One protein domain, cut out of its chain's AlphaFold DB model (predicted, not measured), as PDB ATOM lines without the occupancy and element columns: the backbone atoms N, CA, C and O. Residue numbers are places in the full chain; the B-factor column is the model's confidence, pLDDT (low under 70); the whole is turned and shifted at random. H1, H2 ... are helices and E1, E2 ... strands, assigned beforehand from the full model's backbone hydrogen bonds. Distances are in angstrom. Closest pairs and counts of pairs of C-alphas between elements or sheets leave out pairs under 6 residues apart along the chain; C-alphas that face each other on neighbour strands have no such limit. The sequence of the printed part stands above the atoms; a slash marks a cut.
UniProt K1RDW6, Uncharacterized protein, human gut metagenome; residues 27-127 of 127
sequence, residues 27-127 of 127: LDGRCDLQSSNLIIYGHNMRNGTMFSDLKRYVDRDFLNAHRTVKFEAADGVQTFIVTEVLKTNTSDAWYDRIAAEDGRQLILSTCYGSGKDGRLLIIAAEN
ATOM      1  N   LEU A  27     109.917 258.332 353.305       96.81
ATOM      2  CA  LEU A  27     110.481 259.663 353.076       96.81
ATOM      3  C   LEU A  27     110.767 259.865 351.582       96.81
ATOM      4  O   LEU A  27     111.240 258.935 350.919       96.81
ATOM      5  N   ASP A  28     110.491 261.063 351.071       96.00
ATOM      6  CA  ASP A  28     110.886 261.494 349.730       96.00
ATOM      7  C   ASP A  28     112.388 261.290 349.516       96.00
ATOM      8  O   ASP A  28     113.197 261.651 350.364       96.00
ATOM      9  N   GLY A  29     112.761 260.708 348.375       95.62
ATOM     10  CA  GLY A  29     114.154 260.370 348.080       95.62
ATOM     11  C   GLY A  29     115.083 261.575 347.911       95.62
ATOM     12  O   GLY A  29     116.294 261.384 347.853       95.62
ATOM     13  N   ARG A  30     114.533 262.792 347.801       94.94
ATOM     14  CA  ARG A  30     115.291 264.053 347.736       94.94
ATOM     15  C   ARG A  30     115.598 264.633 349.118       94.94
ATOM     16  O   ARG A  30     116.435 265.522 349.210       94.94
ATOM     17  N   CYS A  31     114.914 264.164 350.160       93.31
ATOM     18  CA  CYS A  31     115.100 264.621 351.531       93.31
ATOM     19  C   CYS A  31     116.093 263.719 352.274       93.31
ATOM     20  O   CYS A  31     116.317 262.565 351.929       93.31
ATOM     21  N   ASP A  32     116.620 264.220 353.376       92.56
ATOM     22  CA  ASP A  32     117.285 263.449 354.417       92.56
ATOM     23  C   ASP A  32     116.764 263.882 355.797       92.56
ATOM     24  O   ASP A  32     115.935 264.783 355.914       92.56
ATOM     25  N   LEU A  33     117.237 263.234 356.864       91.06
ATOM     26  CA  LEU A  33     116.811 263.553 358.229       91.06
ATOM     27  C   LEU A  33     117.281 264.924 358.725       91.06
ATOM     28  O   LEU A  33     116.922 265.284 359.836       91.06
ATOM     29  N   GLN A  34     118.075 265.677 357.966       90.88
ATOM     30  CA  GLN A  34     118.511 267.032 358.322       90.88
ATOM     31  C   GLN A  34     117.856 268.096 357.433       90.88
ATOM     32  O   GLN A  34     118.025 269.292 357.656       90.88
ATOM     33  N   SER A  35     117.067 267.670 356.447       93.62
ATOM     34  CA  SER A  35     116.359 268.559 355.540       93.62
ATOM     35  C   SER A  35     115.374 269.441 356.300       93.62
ATOM     36  O   SER A  35     114.677 268.986 357.220       93.62
ATOM     37  N   SER A  36     115.301 270.709 355.885       94.75
ATOM     38  CA  SER A  36     114.369 271.678 356.462       94.75
ATOM     39  C   SER A  36     112.922 271.405 356.059       94.75
ATOM     40  O   SER A  36     112.020 271.822 356.767       94.75
ATOM     41  N   ASN A  37     112.678 270.666 354.972       95.44
ATOM     42  CA  ASN A  37     111.348 270.177 354.621       95.44
ATOM     43  C   ASN A  37     111.363 268.660 354.407       95.44
ATOM     44  O   ASN A  37     112.009 268.152 353.489       95.44
ATOM     45  N   LEU A  38     110.656 267.934 355.270       95.81
ATOM     46  CA  LEU A  38     110.508 266.483 355.212       95.81
ATOM     47  C   LEU A  38     109.172 266.134 354.565       95.81
ATOM     48  O   LEU A  38     108.123 266.458 355.113       95.81
ATOM     49  N   ILE A  39     109.181 265.400 353.452       96.69
ATOM     50  CA  ILE A  39     107.943 264.922 352.823       96.69
ATOM     51  C   ILE A  39     107.815 263.415 353.039       96.69
ATOM     52  O   ILE A  39     108.617 262.630 352.533       96.69
ATOM     53  N   ILE A  40     106.789 262.999 353.779       97.44
ATOM     54  CA  ILE A  40     106.461 261.592 354.008       97.44
ATOM     55  C   ILE A  40     105.221 261.230 353.202       97.44
ATOM     56  O   ILE A  40     104.159 261.832 353.346       97.44
ATOM     57  N   TYR A  41     105.342 260.184 352.395       97.06
ATOM     58  CA  TYR A  41     104.254 259.628 351.608       97.06
ATOM     59  C   TYR A  41     103.643 258.412 352.294       97.06
ATOM     60  O   TYR A  41     104.365 257.576 352.831       97.06
ATOM     61  N   GLY A  42     102.322 258.255 352.214       96.94
ATOM     62  CA  GLY A  42     101.635 257.070 352.733       96.94
ATOM     63  C   GLY A  42     100.284 256.834 352.071       96.94
ATOM     64  O   GLY A  42      99.593 257.772 351.683       96.94
ATOM     65  N   HIS A  43      99.876 255.575 351.908       95.75
ATOM     66  CA  HIS A  43      98.615 255.269 351.235       95.75
ATOM     67  C   HIS A  43      97.380 255.707 352.042       95.75
ATOM     68  O   HIS A  43      97.292 255.464 353.243       95.75
ATOM     69  N   ASN A  44      96.381 256.291 351.373       92.94
ATOM     70  CA  ASN A  44      95.046 256.506 351.948       92.94
ATOM     71  C   ASN A  44      94.183 255.250 351.742       92.94
ATOM     72  O   ASN A  44      93.476 255.108 350.738       92.94
ATOM     73  N   MET A  45      94.282 254.301 352.673       92.50
ATOM     74  CA  MET A  45      93.598 253.013 352.557       92.50
ATOM     75  C   MET A  45      92.116 253.110 352.942       92.50
ATOM     76  O   MET A  45      91.738 253.785 353.899       92.50
ATOM     77  N   ARG A  46      91.248 252.372 352.237       89.19
ATOM     78  CA  ARG A  46      89.801 252.332 352.541       89.19
ATOM     79  C   ARG A  46      89.474 251.634 353.863       89.19
ATOM     80  O   ARG A  46      88.440 251.922 354.446       89.19
ATOM     81  N   ASN A  47      90.352 250.749 354.333       91.44
ATOM     82  CA  ASN A  47      90.188 250.007 355.585       91.44
ATOM     83  C   ASN A  47      90.688 250.773 356.830       91.44
ATOM     84  O   ASN A  47      90.886 250.157 357.869       91.44
ATOM     85  N   GLY A  48      90.947 252.082 356.718       92.31
ATOM     86  CA  GLY A  48      91.347 252.926 357.853       92.31
ATOM     87  C   GLY A  48      92.834 252.884 358.213       92.31
ATOM     88  O   GLY A  48      93.258 253.593 359.113       92.31
ATOM     89  N   THR A  49      93.653 252.099 357.510       93.81
ATOM     90  CA  THR A  49      95.092 251.977 357.809       93.81
ATOM     91  C   THR A  49      95.954 253.030 357.099       93.81
ATOM     92  O   THR A  49      95.493 253.729 356.188       93.81
ATOM     93  N   MET A  50      97.234 253.113 357.484       95.06
ATOM     94  CA  MET A  50      98.228 254.036 356.919       95.06
ATOM     95  C   MET A  50      97.800 255.502 357.086       95.06
ATOM     96  O   MET A  50      97.568 255.939 358.206       95.06
ATOM     97  N   PHE A  51      97.689 256.272 356.005       97.12
ATOM     98  CA  PHE A  51      97.330 257.694 356.052       97.12
ATOM     99  C   PHE A  51      95.825 257.937 355.850       97.12
ATOM    100  O   PHE A  51      95.412 259.047 355.518       97.12
ATOM    101  N   SER A  52      94.975 256.918 356.048       94.56
ATOM    102  CA  SER A  52      93.518 257.071 355.897       94.56
ATOM    103  C   SER A  52      92.930 258.140 356.813       94.56
ATOM    104  O   SER A  52      92.051 258.895 356.396       94.56
ATOM    105  N   ASP A  53      93.443 258.242 358.039       95.31
ATOM    106  CA  ASP A  53      92.951 259.194 359.033       95.31
ATOM    107  C   ASP A  53      93.371 260.638 358.764       95.31
ATOM    108  O   ASP A  53      92.752 261.546 359.314       95.31
ATOM    109  N   LEU A  54      94.317 260.891 357.847       96.38
ATOM    110  CA  LEU A  54      94.678 262.266 357.491       96.38
ATOM    111  C   LEU A  54      93.469 263.044 356.952       96.38
ATOM    112  O   LEU A  54      93.342 264.235 357.207       96.38
ATOM    113  N   LYS A  55      92.504 262.370 356.303       94.19
ATOM    114  CA  LYS A  55      91.253 262.997 355.835       94.19
ATOM    115  C   LYS A  55      90.439 263.665 356.949       94.19
ATOM    116  O   LYS A  55      89.632 264.541 356.650       94.19
ATOM    117  N   ARG A  56      90.633 263.258 358.209       96.81
ATOM    118  CA  ARG A  56      89.942 263.830 359.370       96.81
ATOM    119  C   ARG A  56      90.426 265.243 359.683       96.81
ATOM    120  O   ARG A  56      89.644 266.017 360.199       96.81
ATOM    121  N   TYR A  57      91.647 265.615 359.296       97.12
ATOM    122  CA  TYR A  57      92.174 266.974 359.482       97.12
ATOM    123  C   TYR A  57      91.459 268.045 358.644       97.12
ATOM    124  O   TYR A  57      91.668 269.232 358.868       97.12
ATOM    125  N   VAL A  58      90.607 267.651 357.688       93.75
ATOM    126  CA  VAL A  58      89.703 268.589 356.996       93.75
ATOM    127  C   VAL A  58      88.611 269.102 357.945       93.75
ATOM    128  O   VAL A  58      88.070 270.184 357.728       93.75
ATOM    129  N   ASP A  59      88.287 268.337 358.990       96.88
ATOM    130  CA  ASP A  59      87.400 268.772 360.060       96.88
ATOM    131  C   ASP A  59      88.153 269.665 361.057       96.88
ATOM    132  O   ASP A  59      89.233 269.320 361.549       96.88
ATOM    133  N   ARG A  60      87.576 270.832 361.354       95.25
ATOM    134  CA  ARG A  60      88.229 271.861 362.170       95.25
ATOM    135  C   ARG A  60      88.376 271.440 363.629       95.25
ATOM    136  O   ARG A  60      89.388 271.777 364.244       95.25
ATOM    137  N   ASP A  61      87.405 270.717 364.178       97.75
ATOM    138  CA  ASP A  61      87.439 270.287 365.576       97.75
ATOM    139  C   ASP A  61      88.480 269.188 365.767       97.75
ATOM    140  O   ASP A  61      89.290 269.256 366.694       97.75
ATOM    141  N   PHE A  62      88.547 268.238 364.831       97.88
ATOM    142  CA  PHE A  62      89.606 267.237 364.807       97.88
ATOM    143  C   PHE A  62      90.992 267.876 364.670       97.88
ATOM    144  O   PHE A  62      91.885 267.557 365.453       97.88
ATOM    145  N   LEU A  63      91.170 268.811 363.728       96.75
ATOM    146  CA  LEU A  63      92.425 269.553 363.587       96.75
ATOM    147  C   LEU A  63      92.805 270.240 364.904       96.75
ATOM    148  O   LEU A  63      93.938 270.100 365.351       96.75
ATOM    149  N   ASN A  64      91.871 270.947 365.547       95.56
ATOM    150  CA  ASN A  64      92.128 271.651 366.804       95.56
ATOM    151  C   ASN A  64      92.504 270.710 367.955       95.56
ATOM    152  O   ASN A  64      93.386 271.049 368.741       95.56
ATOM    153  N   ALA A  65      91.864 269.544 368.042       97.94
ATOM    154  CA  ALA A  65      92.145 268.546 369.069       97.94
ATOM    155  C   ALA A  65      93.453 267.769 368.823       97.94
ATOM    156  O   ALA A  65      94.032 267.229 369.764       97.94
ATOM    157  N   HIS A  66      93.933 267.717 367.575       97.44
ATOM    158  CA  HIS A  66      95.055 266.873 367.154       97.44
ATOM    159  C   HIS A  66      96.116 267.647 366.358       97.44
ATOM    160  O   HIS A  66      96.595 267.181 365.332       97.44
ATOM    161  N   ARG A  67      96.521 268.831 366.830       96.62
ATOM    162  CA  ARG A  67      97.496 269.674 366.111       96.62
ATOM    163  C   ARG A  67      98.927 269.145 366.112       96.62
ATOM    164  O   ARG A  67      99.743 269.658 365.362       96.62
ATOM    165  N   THR A  68      99.271 268.184 366.958       97.75
ATOM    166  CA  THR A  68     100.666 267.785 367.165       97.75
ATOM    167  C   THR A  68     101.018 266.519 366.393       97.75
ATOM    168  O   THR A  68     100.362 265.489 366.549       97.75
ATOM    169  N   VAL A  69     102.110 266.566 365.630       97.56
ATOM    170  CA  VAL A  69     102.720 265.413 364.960       97.56
ATOM    171  C   VAL A  69     104.081 265.142 365.591       97.56
ATOM    172  O   VAL A  69     104.923 266.032 365.665       97.56
ATOM    173  N   LYS A  70     104.312 263.907 366.042       96.88
ATOM    174  CA  LYS A  70     105.629 263.460 366.513       96.88
ATOM    175  C   LYS A  70     106.333 262.702 365.399       96.88
ATOM    176  O   LYS A  70     105.762 261.768 364.837       96.88
ATOM    177  N   PHE A  71     107.562 263.095 365.111       95.62
ATOM    178  CA  PHE A  71     108.450 262.403 364.191       95.62
ATOM    179  C   PHE A  71     109.612 261.825 364.989       95.62
ATOM    180  O   PHE A  71     110.315 262.557 365.677       95.62
ATOM    181  N   GLU A  72     109.776 260.508 364.937       95.19
ATOM    182  CA  GLU A  72     110.818 259.796 365.668       95.19
ATOM    183  C   GLU A  72     111.758 259.116 364.678       95.19
ATOM    184  O   GLU A  72     111.336 258.339 363.813       95.19
ATOM    185  N   ALA A  73     113.040 259.430 364.816       91.50
ATOM    186  CA  ALA A  73     114.131 258.849 364.063       91.50
ATOM    187  C   ALA A  73     115.261 258.450 365.023       91.50
ATOM    188  O   ALA A  73     115.176 258.630 366.236       91.50
ATOM    189  N   ALA A  74     116.323 257.846 364.486       90.88
ATOM    190  CA  ALA A  74     117.421 257.329 365.304       90.88
ATOM    191  C   ALA A  74     118.160 258.421 366.106       90.88
ATOM    192  O   ALA A  74     118.812 258.106 367.097       90.88
ATOM    193  N   ASP A  75     118.067 259.678 365.674       87.12
ATOM    194  CA  ASP A  75     118.658 260.854 366.314       87.12
ATOM    195  C   ASP A  75     117.754 261.492 367.384       87.12
ATOM    196  O   ASP A  75     118.220 262.332 368.153       87.12
ATOM    197  N   GLY A  76     116.491 261.068 367.485       92.50
ATOM    198  CA  GLY A  76     115.574 261.486 368.537       92.50
ATOM    199  C   GLY A  76     114.151 261.732 368.052       92.50
ATOM    200  O   GLY A  76     113.728 261.293 366.983       92.50
ATOM    201  N   VAL A  77     113.398 262.451 368.885       95.06
ATOM    202  CA  VAL A  77     112.000 262.809 368.637       95.06
ATOM    203  C   VAL A  77     111.902 264.304 368.371       95.06
ATOM    204  O   VAL A  77     112.368 265.108 369.175       95.06
ATOM    205  N   GLN A  78     111.252 264.671 367.273       94.88
ATOM    206  CA  GLN A  78     110.879 266.039 366.934       94.88
ATOM    207  C   GLN A  78     109.359 266.188 366.982       94.88
ATOM    208  O   GLN A  78     108.609 265.247 366.702       94.88
ATOM    209  N   THR A  79     108.895 267.372 367.371       97.12
ATOM    210  CA  THR A  79     107.467 267.670 367.502       97.12
ATOM    211  C   THR A  79     107.105 268.826 366.585       97.12
ATOM    212  O   THR A  79     107.635 269.920 366.724       97.12
ATOM    213  N   PHE A  80     106.162 268.574 365.684       97.69
ATOM    214  CA  PHE A  80     105.648 269.541 364.726       97.69
ATOM    215  C   PHE A  80     104.199 269.895 365.062       97.69
ATOM    216  O   PHE A  80     103.440 269.060 365.568       97.69
ATOM    217  N   ILE A  81     103.793 271.119 364.745       98.00
ATOM    218  CA  ILE A  81     102.425 271.613 364.877       98.00
ATOM    219  C   ILE A  81     101.823 271.788 363.488       98.00
ATOM    220  O   ILE A  81     102.375 272.497 362.655       98.00
ATOM    221  N   VAL A  82     100.680 271.151 363.238       97.81
ATOM    222  CA  VAL A  82      99.922 271.289 361.994       97.81
ATOM    223  C   VAL A  82      99.457 272.735 361.845       97.81
ATOM    224  O   VAL A  82      98.692 273.248 362.669       97.81
ATOM    225  N   THR A  83      99.916 273.370 360.773       95.25
ATOM    226  CA  THR A  83      99.605 274.756 360.415       95.25
ATOM    227  C   THR A  83      98.632 274.824 359.248       95.25
ATOM    228  O   THR A  83      97.789 275.720 359.216       95.25
ATOM    229  N   GLU A  84      98.696 273.862 358.324       95.12
ATOM    230  CA  GLU A  84      97.927 273.903 357.082       95.12
ATOM    231  C   GLU A  84      97.491 272.503 356.612       95.12
ATOM    232  O   GLU A  84      98.166 271.493 356.827       95.12
ATOM    233  N   VAL A  85      96.321 272.444 355.969       96.38
ATOM    234  CA  VAL A  85      95.735 271.228 355.393       96.38
ATOM    235  C   VAL A  85      95.278 271.538 353.973       96.38
ATOM    236  O   VAL A  85      94.401 272.379 353.778       96.38
ATOM    237  N   LEU A  86      95.825 270.833 352.982       94.62
ATOM    238  CA  LEU A  86      95.565 271.104 351.565       94.62
ATOM    239  C   LEU A  86      95.061 269.873 350.827       94.62
ATOM    240  O   LEU A  86      95.650 268.796 350.902       94.62
ATOM    241  N   LYS A  87      93.989 270.045 350.052       92.88
ATOM    242  CA  LYS A  87      93.598 269.086 349.013       92.88
ATOM    243  C   LYS A  87      94.299 269.477 347.721       92.88
ATOM    244  O   LYS A  87      94.213 270.626 347.307       92.88
ATOM    245  N   THR A  88      94.967 268.522 347.097       92.50
ATOM    246  CA  THR A  88      95.851 268.760 345.956       92.50
ATOM    247  C   THR A  88      95.865 267.555 345.002       92.50
ATOM    248  O   THR A  88      95.017 266.673 345.137       92.50
ATOM    249  N   ASN A  89      96.790 267.498 344.044       91.25
ATOM    250  CA  ASN A  89      97.047 266.378 343.145       91.25
ATOM    251  C   ASN A  89      98.549 266.078 343.013       91.25
ATOM    252  O   ASN A  89      99.338 266.513 343.843       91.25
ATOM    253  N   THR A  90      98.963 265.260 342.039       87.31
ATOM    254  CA  THR A  90     100.384 264.901 341.851       87.31
ATOM    255  C   THR A  90     101.250 265.993 341.227       87.31
ATOM    256  O   THR A  90     102.467 265.854 341.246       87.31
ATOM    257  N   SER A  91     100.647 267.030 340.652       88.31
ATOM    258  CA  SER A  91     101.324 268.078 339.875       88.31
ATOM    259  C   SER A  91     101.456 269.399 340.634       88.31
ATOM    260  O   SER A  91     101.799 270.417 340.042       88.31
ATOM    261  N   ASP A  92     101.141 269.404 341.925       90.25
ATOM    262  CA  ASP A  92     101.190 270.606 342.749       90.25
ATOM    263  C   ASP A  92     102.629 271.023 343.060       90.25
ATOM    264  O   ASP A  92     103.460 270.204 343.461       90.25
ATOM    265  N   ALA A  93     102.900 272.319 342.911       90.06
ATOM    266  CA  ALA A  93     104.213 272.916 343.127       90.06
ATOM    267  C   ALA A  93     104.730 272.753 344.568       90.06
ATOM    268  O   ALA A  93     105.925 272.907 344.818       90.06
ATOM    269  N   TRP A  94     103.874 272.400 345.534       87.62
ATOM    270  CA  TRP A  94     104.317 272.031 346.879       87.62
ATOM    271  C   TRP A  94     105.354 270.905 346.884       87.62
ATOM    272  O   TRP A  94     106.245 270.919 347.730       87.62
ATOM    273  N   TYR A  95     105.294 269.961 345.938       89.06
ATOM    274  CA  TYR A  95     106.283 268.880 345.857       89.06
ATOM    275  C   TYR A  95     107.651 269.335 345.335       89.06
ATOM    276  O   TYR A  95     108.618 268.578 345.461       89.06
ATOM    277  N   ASP A  96     107.759 270.547 344.787       89.19
ATOM    278  CA  ASP A  96     109.031 271.136 344.354       89.19
ATOM    279  C   ASP A  96     109.760 271.839 345.511       89.19
ATOM    280  O   ASP A  96     110.965 272.084 345.444       89.19
ATOM    281  N   ARG A  97     109.054 272.108 346.618       87.38
ATOM    282  CA  ARG A  97     109.602 272.747 347.822       87.38
ATOM    283  C   ARG A  97     110.351 271.735 348.685       87.38
ATOM    284  O   ARG A  97     109.843 271.271 349.696       87.38
ATOM    285  N   ILE A  98     111.578 271.395 348.305       81.88
ATOM    286  CA  ILE A  98     112.440 270.472 349.076       81.88
ATOM    287  C   ILE A  98     113.187 271.141 350.246       81.88
ATOM    288  O   ILE A  98     113.886 270.470 350.999       81.88
ATOM    289  N   ALA A  99     113.018 272.452 350.416       86.94
ATOM    290  CA  ALA A  99     113.497 273.222 351.556       86.94
ATOM    291  C   ALA A  99     112.380 274.155 352.042       86.94
ATOM    292  O   ALA A  99     111.633 274.701 351.227       86.94
ATOM    293  N   ALA A 100     112.263 274.314 353.358       84.88
ATOM    294  CA  ALA A 100     111.374 275.295 353.967       84.88
ATOM    295  C   ALA A 100     112.028 276.686 353.935       84.88
ATOM    296  O   ALA A 100     113.247 276.797 354.074       84.88
ATOM    297  N   GLU A 101     111.220 277.731 353.742       83.06
ATOM    298  CA  GLU A 101     111.682 279.130 353.772       83.06
ATOM    299  C   GLU A 101     111.972 279.611 355.201       83.06
ATOM    300  O   GLU A 101     112.872 280.423 355.403       83.06
ATOM    301  N   ASP A 102     111.229 279.088 356.178       84.94
ATOM    302  CA  ASP A 102     111.380 279.396 357.597       84.94
ATOM    303  C   ASP A 102     111.216 278.128 358.439       84.94
ATOM    304  O   ASP A 102     110.326 277.303 358.187       84.94
ATOM    305  N   GLY A 103     112.093 277.985 359.430       89.94
ATOM    306  CA  GLY A 103     112.153 276.838 360.325       89.94
ATOM    307  C   GLY A 103     112.225 275.490 359.605       89.94
ATOM    308  O   GLY A 103     112.760 275.348 358.501       89.94
ATOM    309  N   ARG A 104     111.686 274.470 360.272       94.75
ATOM    310  CA  ARG A 104     111.609 273.107 359.758       94.75
ATOM    311  C   ARG A 104     110.159 272.700 359.554       94.75
ATOM    312  O   ARG A 104     109.291 273.037 360.355       94.75
ATOM    313  N   GLN A 105     109.892 271.947 358.497       96.38
ATOM    314  CA  GLN A 105     108.563 271.494 358.116       96.38
ATOM    315  C   GLN A 105     108.516 269.980 357.937       96.38
ATOM    316  O   GLN A 105     109.470 269.340 357.489       96.38
ATOM    317  N   LEU A 106     107.358 269.423 358.272       96.88
ATOM    318  CA  LEU A 106     106.980 268.044 358.033       96.88
ATOM    319  C   LEU A 106     105.667 268.022 357.250       96.88
ATOM    320  O   LEU A 106     104.630 268.481 357.727       96.88
ATOM    321  N   ILE A 107     105.713 267.443 356.056       96.81
ATOM    322  CA  ILE A 107     104.575 267.280 355.161       96.81
ATOM    323  C   ILE A 107     104.188 265.804 355.118       96.81
ATOM    324  O   ILE A 107     104.967 264.949 354.695       96.81
ATOM    325  N   LEU A 108     102.951 265.496 355.503       97.81
ATOM    326  CA  LEU A 108     102.361 264.170 355.334       97.81
ATOM    327  C   LEU A 108     101.466 264.177 354.092       97.81
ATOM    328  O   LEU A 108     100.408 264.804 354.086       97.81
ATOM    329  N   SER A 109     101.884 263.472 353.040       96.88
ATOM    330  CA  SER A 109     101.181 263.393 351.759       96.88
ATOM    331  C   SER A 109     100.512 262.034 351.569       96.88
ATOM    332  O   SER A 109     101.158 260.980 351.587       96.88
ATOM    333  N   THR A 110      99.199 262.028 351.335       95.56
ATOM    334  CA  THR A 110      98.511 260.791 350.952       95.56
ATOM    335  C   THR A 110      98.845 260.388 349.515       95.56
ATOM    336  O   THR A 110      98.710 261.193 348.594       95.56
ATOM    337  N   CYS A 111      99.109 259.105 349.297       90.06
ATOM    338  CA  CYS A 111      99.153 258.474 347.984       90.06
ATOM    339  C   CYS A 111      97.859 257.696 347.727       90.06
ATOM    340  O   CYS A 111      97.424 256.889 348.557       90.06
ATOM    341  N   TYR A 112      97.273 257.855 346.546       78.25
ATOM    342  CA  TYR A 112      96.158 257.021 346.101       78.25
ATOM    343  C   TYR A 112      96.647 255.928 345.149       78.25
ATOM    344  O   TYR A 112      97.730 256.009 344.573       78.25
ATOM    345  N   GLY A 113      95.856 254.862 345.019       62.06
ATOM    346  CA  GLY A 113      96.066 253.874 343.961       62.06
ATOM    347  C   GLY A 113      95.828 254.481 342.574       62.06
ATOM    348  O   GLY A 113      95.151 255.501 342.446       62.06
ATOM    349  N   SER A 114      96.363 253.821 341.545       56.19
ATOM    350  CA  SER A 114      96.210 254.184 340.131       56.19
ATOM    351  C   SER A 114      94.739 254.445 339.783       56.19
ATOM    352  O   SER A 114      93.934 253.513 339.796       56.19
ATOM    353  N   GLY A 115      94.382 255.705 339.522       57.41
ATOM    354  CA  GLY A 115      93.036 256.106 339.090       57.41
ATOM    355  C   GLY A 115      92.365 257.218 339.902       57.41
ATOM    356  O   GLY A 115      91.244 257.594 339.571       57.41
ATOM    357  N   LYS A 116      93.000 257.756 340.953       64.00
ATOM    358  CA  LYS A 116      92.512 258.956 341.654       64.00
ATOM    359  C   LYS A 116      93.600 260.017 341.729       64.00
ATOM    360  O   LYS A 116      94.702 259.715 342.172       64.00
ATOM    361  N   ASP A 117      93.243 261.236 341.336       68.38
ATOM    362  CA  ASP A 117      94.161 262.378 341.272       68.38
ATOM    363  C   ASP A 117      94.118 263.266 342.528       68.38
ATOM    364  O   ASP A 117      94.936 264.150 342.701       68.38
ATOM    365  N   GLY A 118      93.195 263.026 343.463       84.06
ATOM    366  CA  GLY A 118      93.188 263.769 344.726       84.06
ATOM    367  C   GLY A 118      94.324 263.314 345.639       84.06
ATOM    368  O   GLY A 118      94.549 262.122 345.766       84.06
ATOM    369  N   ARG A 119      94.992 264.238 346.324       92.12
ATOM    370  CA  ARG A 119      95.909 264.030 347.450       92.12
ATOM    371  C   ARG A 119      95.524 264.969 348.589       92.12
ATOM    372  O   ARG A 119      94.853 265.975 348.375       92.12
ATOM    373  N   LEU A 120      95.923 264.623 349.803       95.00
ATOM    374  CA  LEU A 120      95.833 265.480 350.973       95.00
ATOM    375  C   LEU A 120      97.242 265.693 351.521       95.00
ATOM    376  O   LEU A 120      97.975 264.714 351.686       95.00
ATOM    377  N   LEU A 121      97.586 266.948 351.789       96.06
ATOM    378  CA  LEU A 121      98.783 267.350 352.513       96.06
ATOM    379  C   LEU A 121      98.381 267.826 353.901       96.06
ATOM    380  O   LEU A 121      97.499 268.678 354.030       96.06
ATOM    381  N   ILE A 122      99.045 267.289 354.917       97.56
ATOM    382  CA  ILE A 122      99.081 267.868 356.259       97.56
ATOM    383  C   ILE A 122     100.454 268.504 356.411       97.56
ATOM    384  O   ILE A 122     101.454 267.789 356.362       97.56
ATOM    385  N   ILE A 123     100.494 269.825 356.539       96.25
ATOM    386  CA  ILE A 123     101.725 270.604 356.645       96.25
ATOM    387  C   ILE A 123     101.868 271.021 358.103       96.25
ATOM    388  O   ILE A 123     100.957 271.619 358.684       96.25
ATOM    389  N   ALA A 124     102.997 270.663 358.699       97.38
ATOM    390  CA  ALA A 124     103.308 270.954 360.085       97.38
ATOM    391  C   ALA A 124     104.676 271.633 360.198       97.38
ATOM    392  O   ALA A 124     105.610 271.246 359.502       97.38
ATOM    393  N   ALA A 125     104.788 272.629 361.071       96.50
ATOM    394  CA  ALA A 125     106.030 273.349 361.348       96.50
ATOM    395  C   ALA A 125     106.607 272.921 362.703       96.50
ATOM    396  O   ALA A 125     105.854 272.628 363.633       96.50
ATOM    397  N   GLU A 126     107.930 272.839 362.806       93.31
ATOM    398  CA  GLU A 126     108.636 272.629 364.072       93.31
ATOM    399  C   GLU A 126     108.551 273.916 364.905       93.31
ATOM    400  O   GLU A 126     108.704 275.010 364.360       93.31
ATOM    401  N   ASN A 127     108.229 273.775 366.195       76.50
ATOM    402  CA  ASN A 127     108.123 274.900 367.134       76.50
ATOM    403  C   ASN A 127     109.487 275.478 367.516       76.50
ATOM    404  O   ASN A 127     110.440 274.681 367.657       76.50
TER     405      ASN A 127
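Overview. This is residues 27 to 127 of the 127 residues of an uncharacterized protein of human gut metagenome (UniProt K1RDW6). A strongly twisted sheet of five strands is curled like part of a barrel, left open between its edge strands E1 and E2, with the short helix H1 over one face near the end of E4 and the beginning of E5. H2 follows H1 round a corner, far from the middle, and the short H3 only grazes the sheet. The printed part has 101 residues, with three named helices and five named strands in the order E1, H1, H2, E2, E3, H3, E4, E5. The sheet is mixed, in the order E1, E4, E5, E3, E2, and the class is mixed, helices and strands. The whole is compact, with a radius of gyration of the C-alphas of 13.3 A, and rounded, spanning 35 by 30 by 25 A.

Along the chain. E1 is residues 37 to 43, 19.9 A long, and begins at C-alpha 37 (111.348, 270.177, 354.621). E4 is residues 105 to 111, 19.0 A, and E5 residues 119 to 126, 22.6 A, ending at C-alpha 126 (108.636, 272.629, 364.072). E3, residues 76 to 88, is the longest strand at 30.9 A and bends by 72 degrees at residue 83. E2 is residues 68 to 73, 16.5 A. H1 is residues 52 to 58, 12.2 A, with C-alpha 52 at (93.518, 257.071, 355.897). H2 is residues 60 to 65, 8.6 A, and H3 residues 93 to 96, 5.3 A.

Arrangement. E1 and E4 are parallel at 22 degrees, with N 40 and O 107 at 2.8 A. E4 and E5 form an antiparallel hairpin at 164 degrees, with N 108 and O 122 at 2.9 A. E5 and E3 are antiparallel at 141 degrees, with N 121 and O 86 at 2.8 A. E2 and E3 form another hairpin, at 126 degrees, with N 71 and O 78 at 2.9 A. E3, H3 and E4 make a split strand-helix-strand unit, two strands running the same way with E5 between them, and its crossover is right-handed. H1 is on the sheet at a height of 8.2 A; its closest C-alphas to E5 are Lys 55 and Leu 120, 7.1 A apart. H1 and H2 touch only at the corner, and only just, with 3 pairs of C-alphas within 8 A; the closest are those of Tyr 57 and Leu 63, 4.9 A apart. H2 only grazes the sheet with residues 63 to 64, H3 with 94 to 95. In H2 every O i to N i+4 pair is within hydrogen-bond range; in H1 0 of 3 are, beside 3 of 4 O i to N i+3 pairs, and H3 is too short for an O i to N i+4 pair.

Size, cuts and confidence. The C-alphas farthest apart, those of Asp 75 and Gly 115, are 37.7 A apart. The printed part has no cut, and no link between named elements is long. Mean pLDDT of the printed part is 91.9; residues 113 to 117 are under 70.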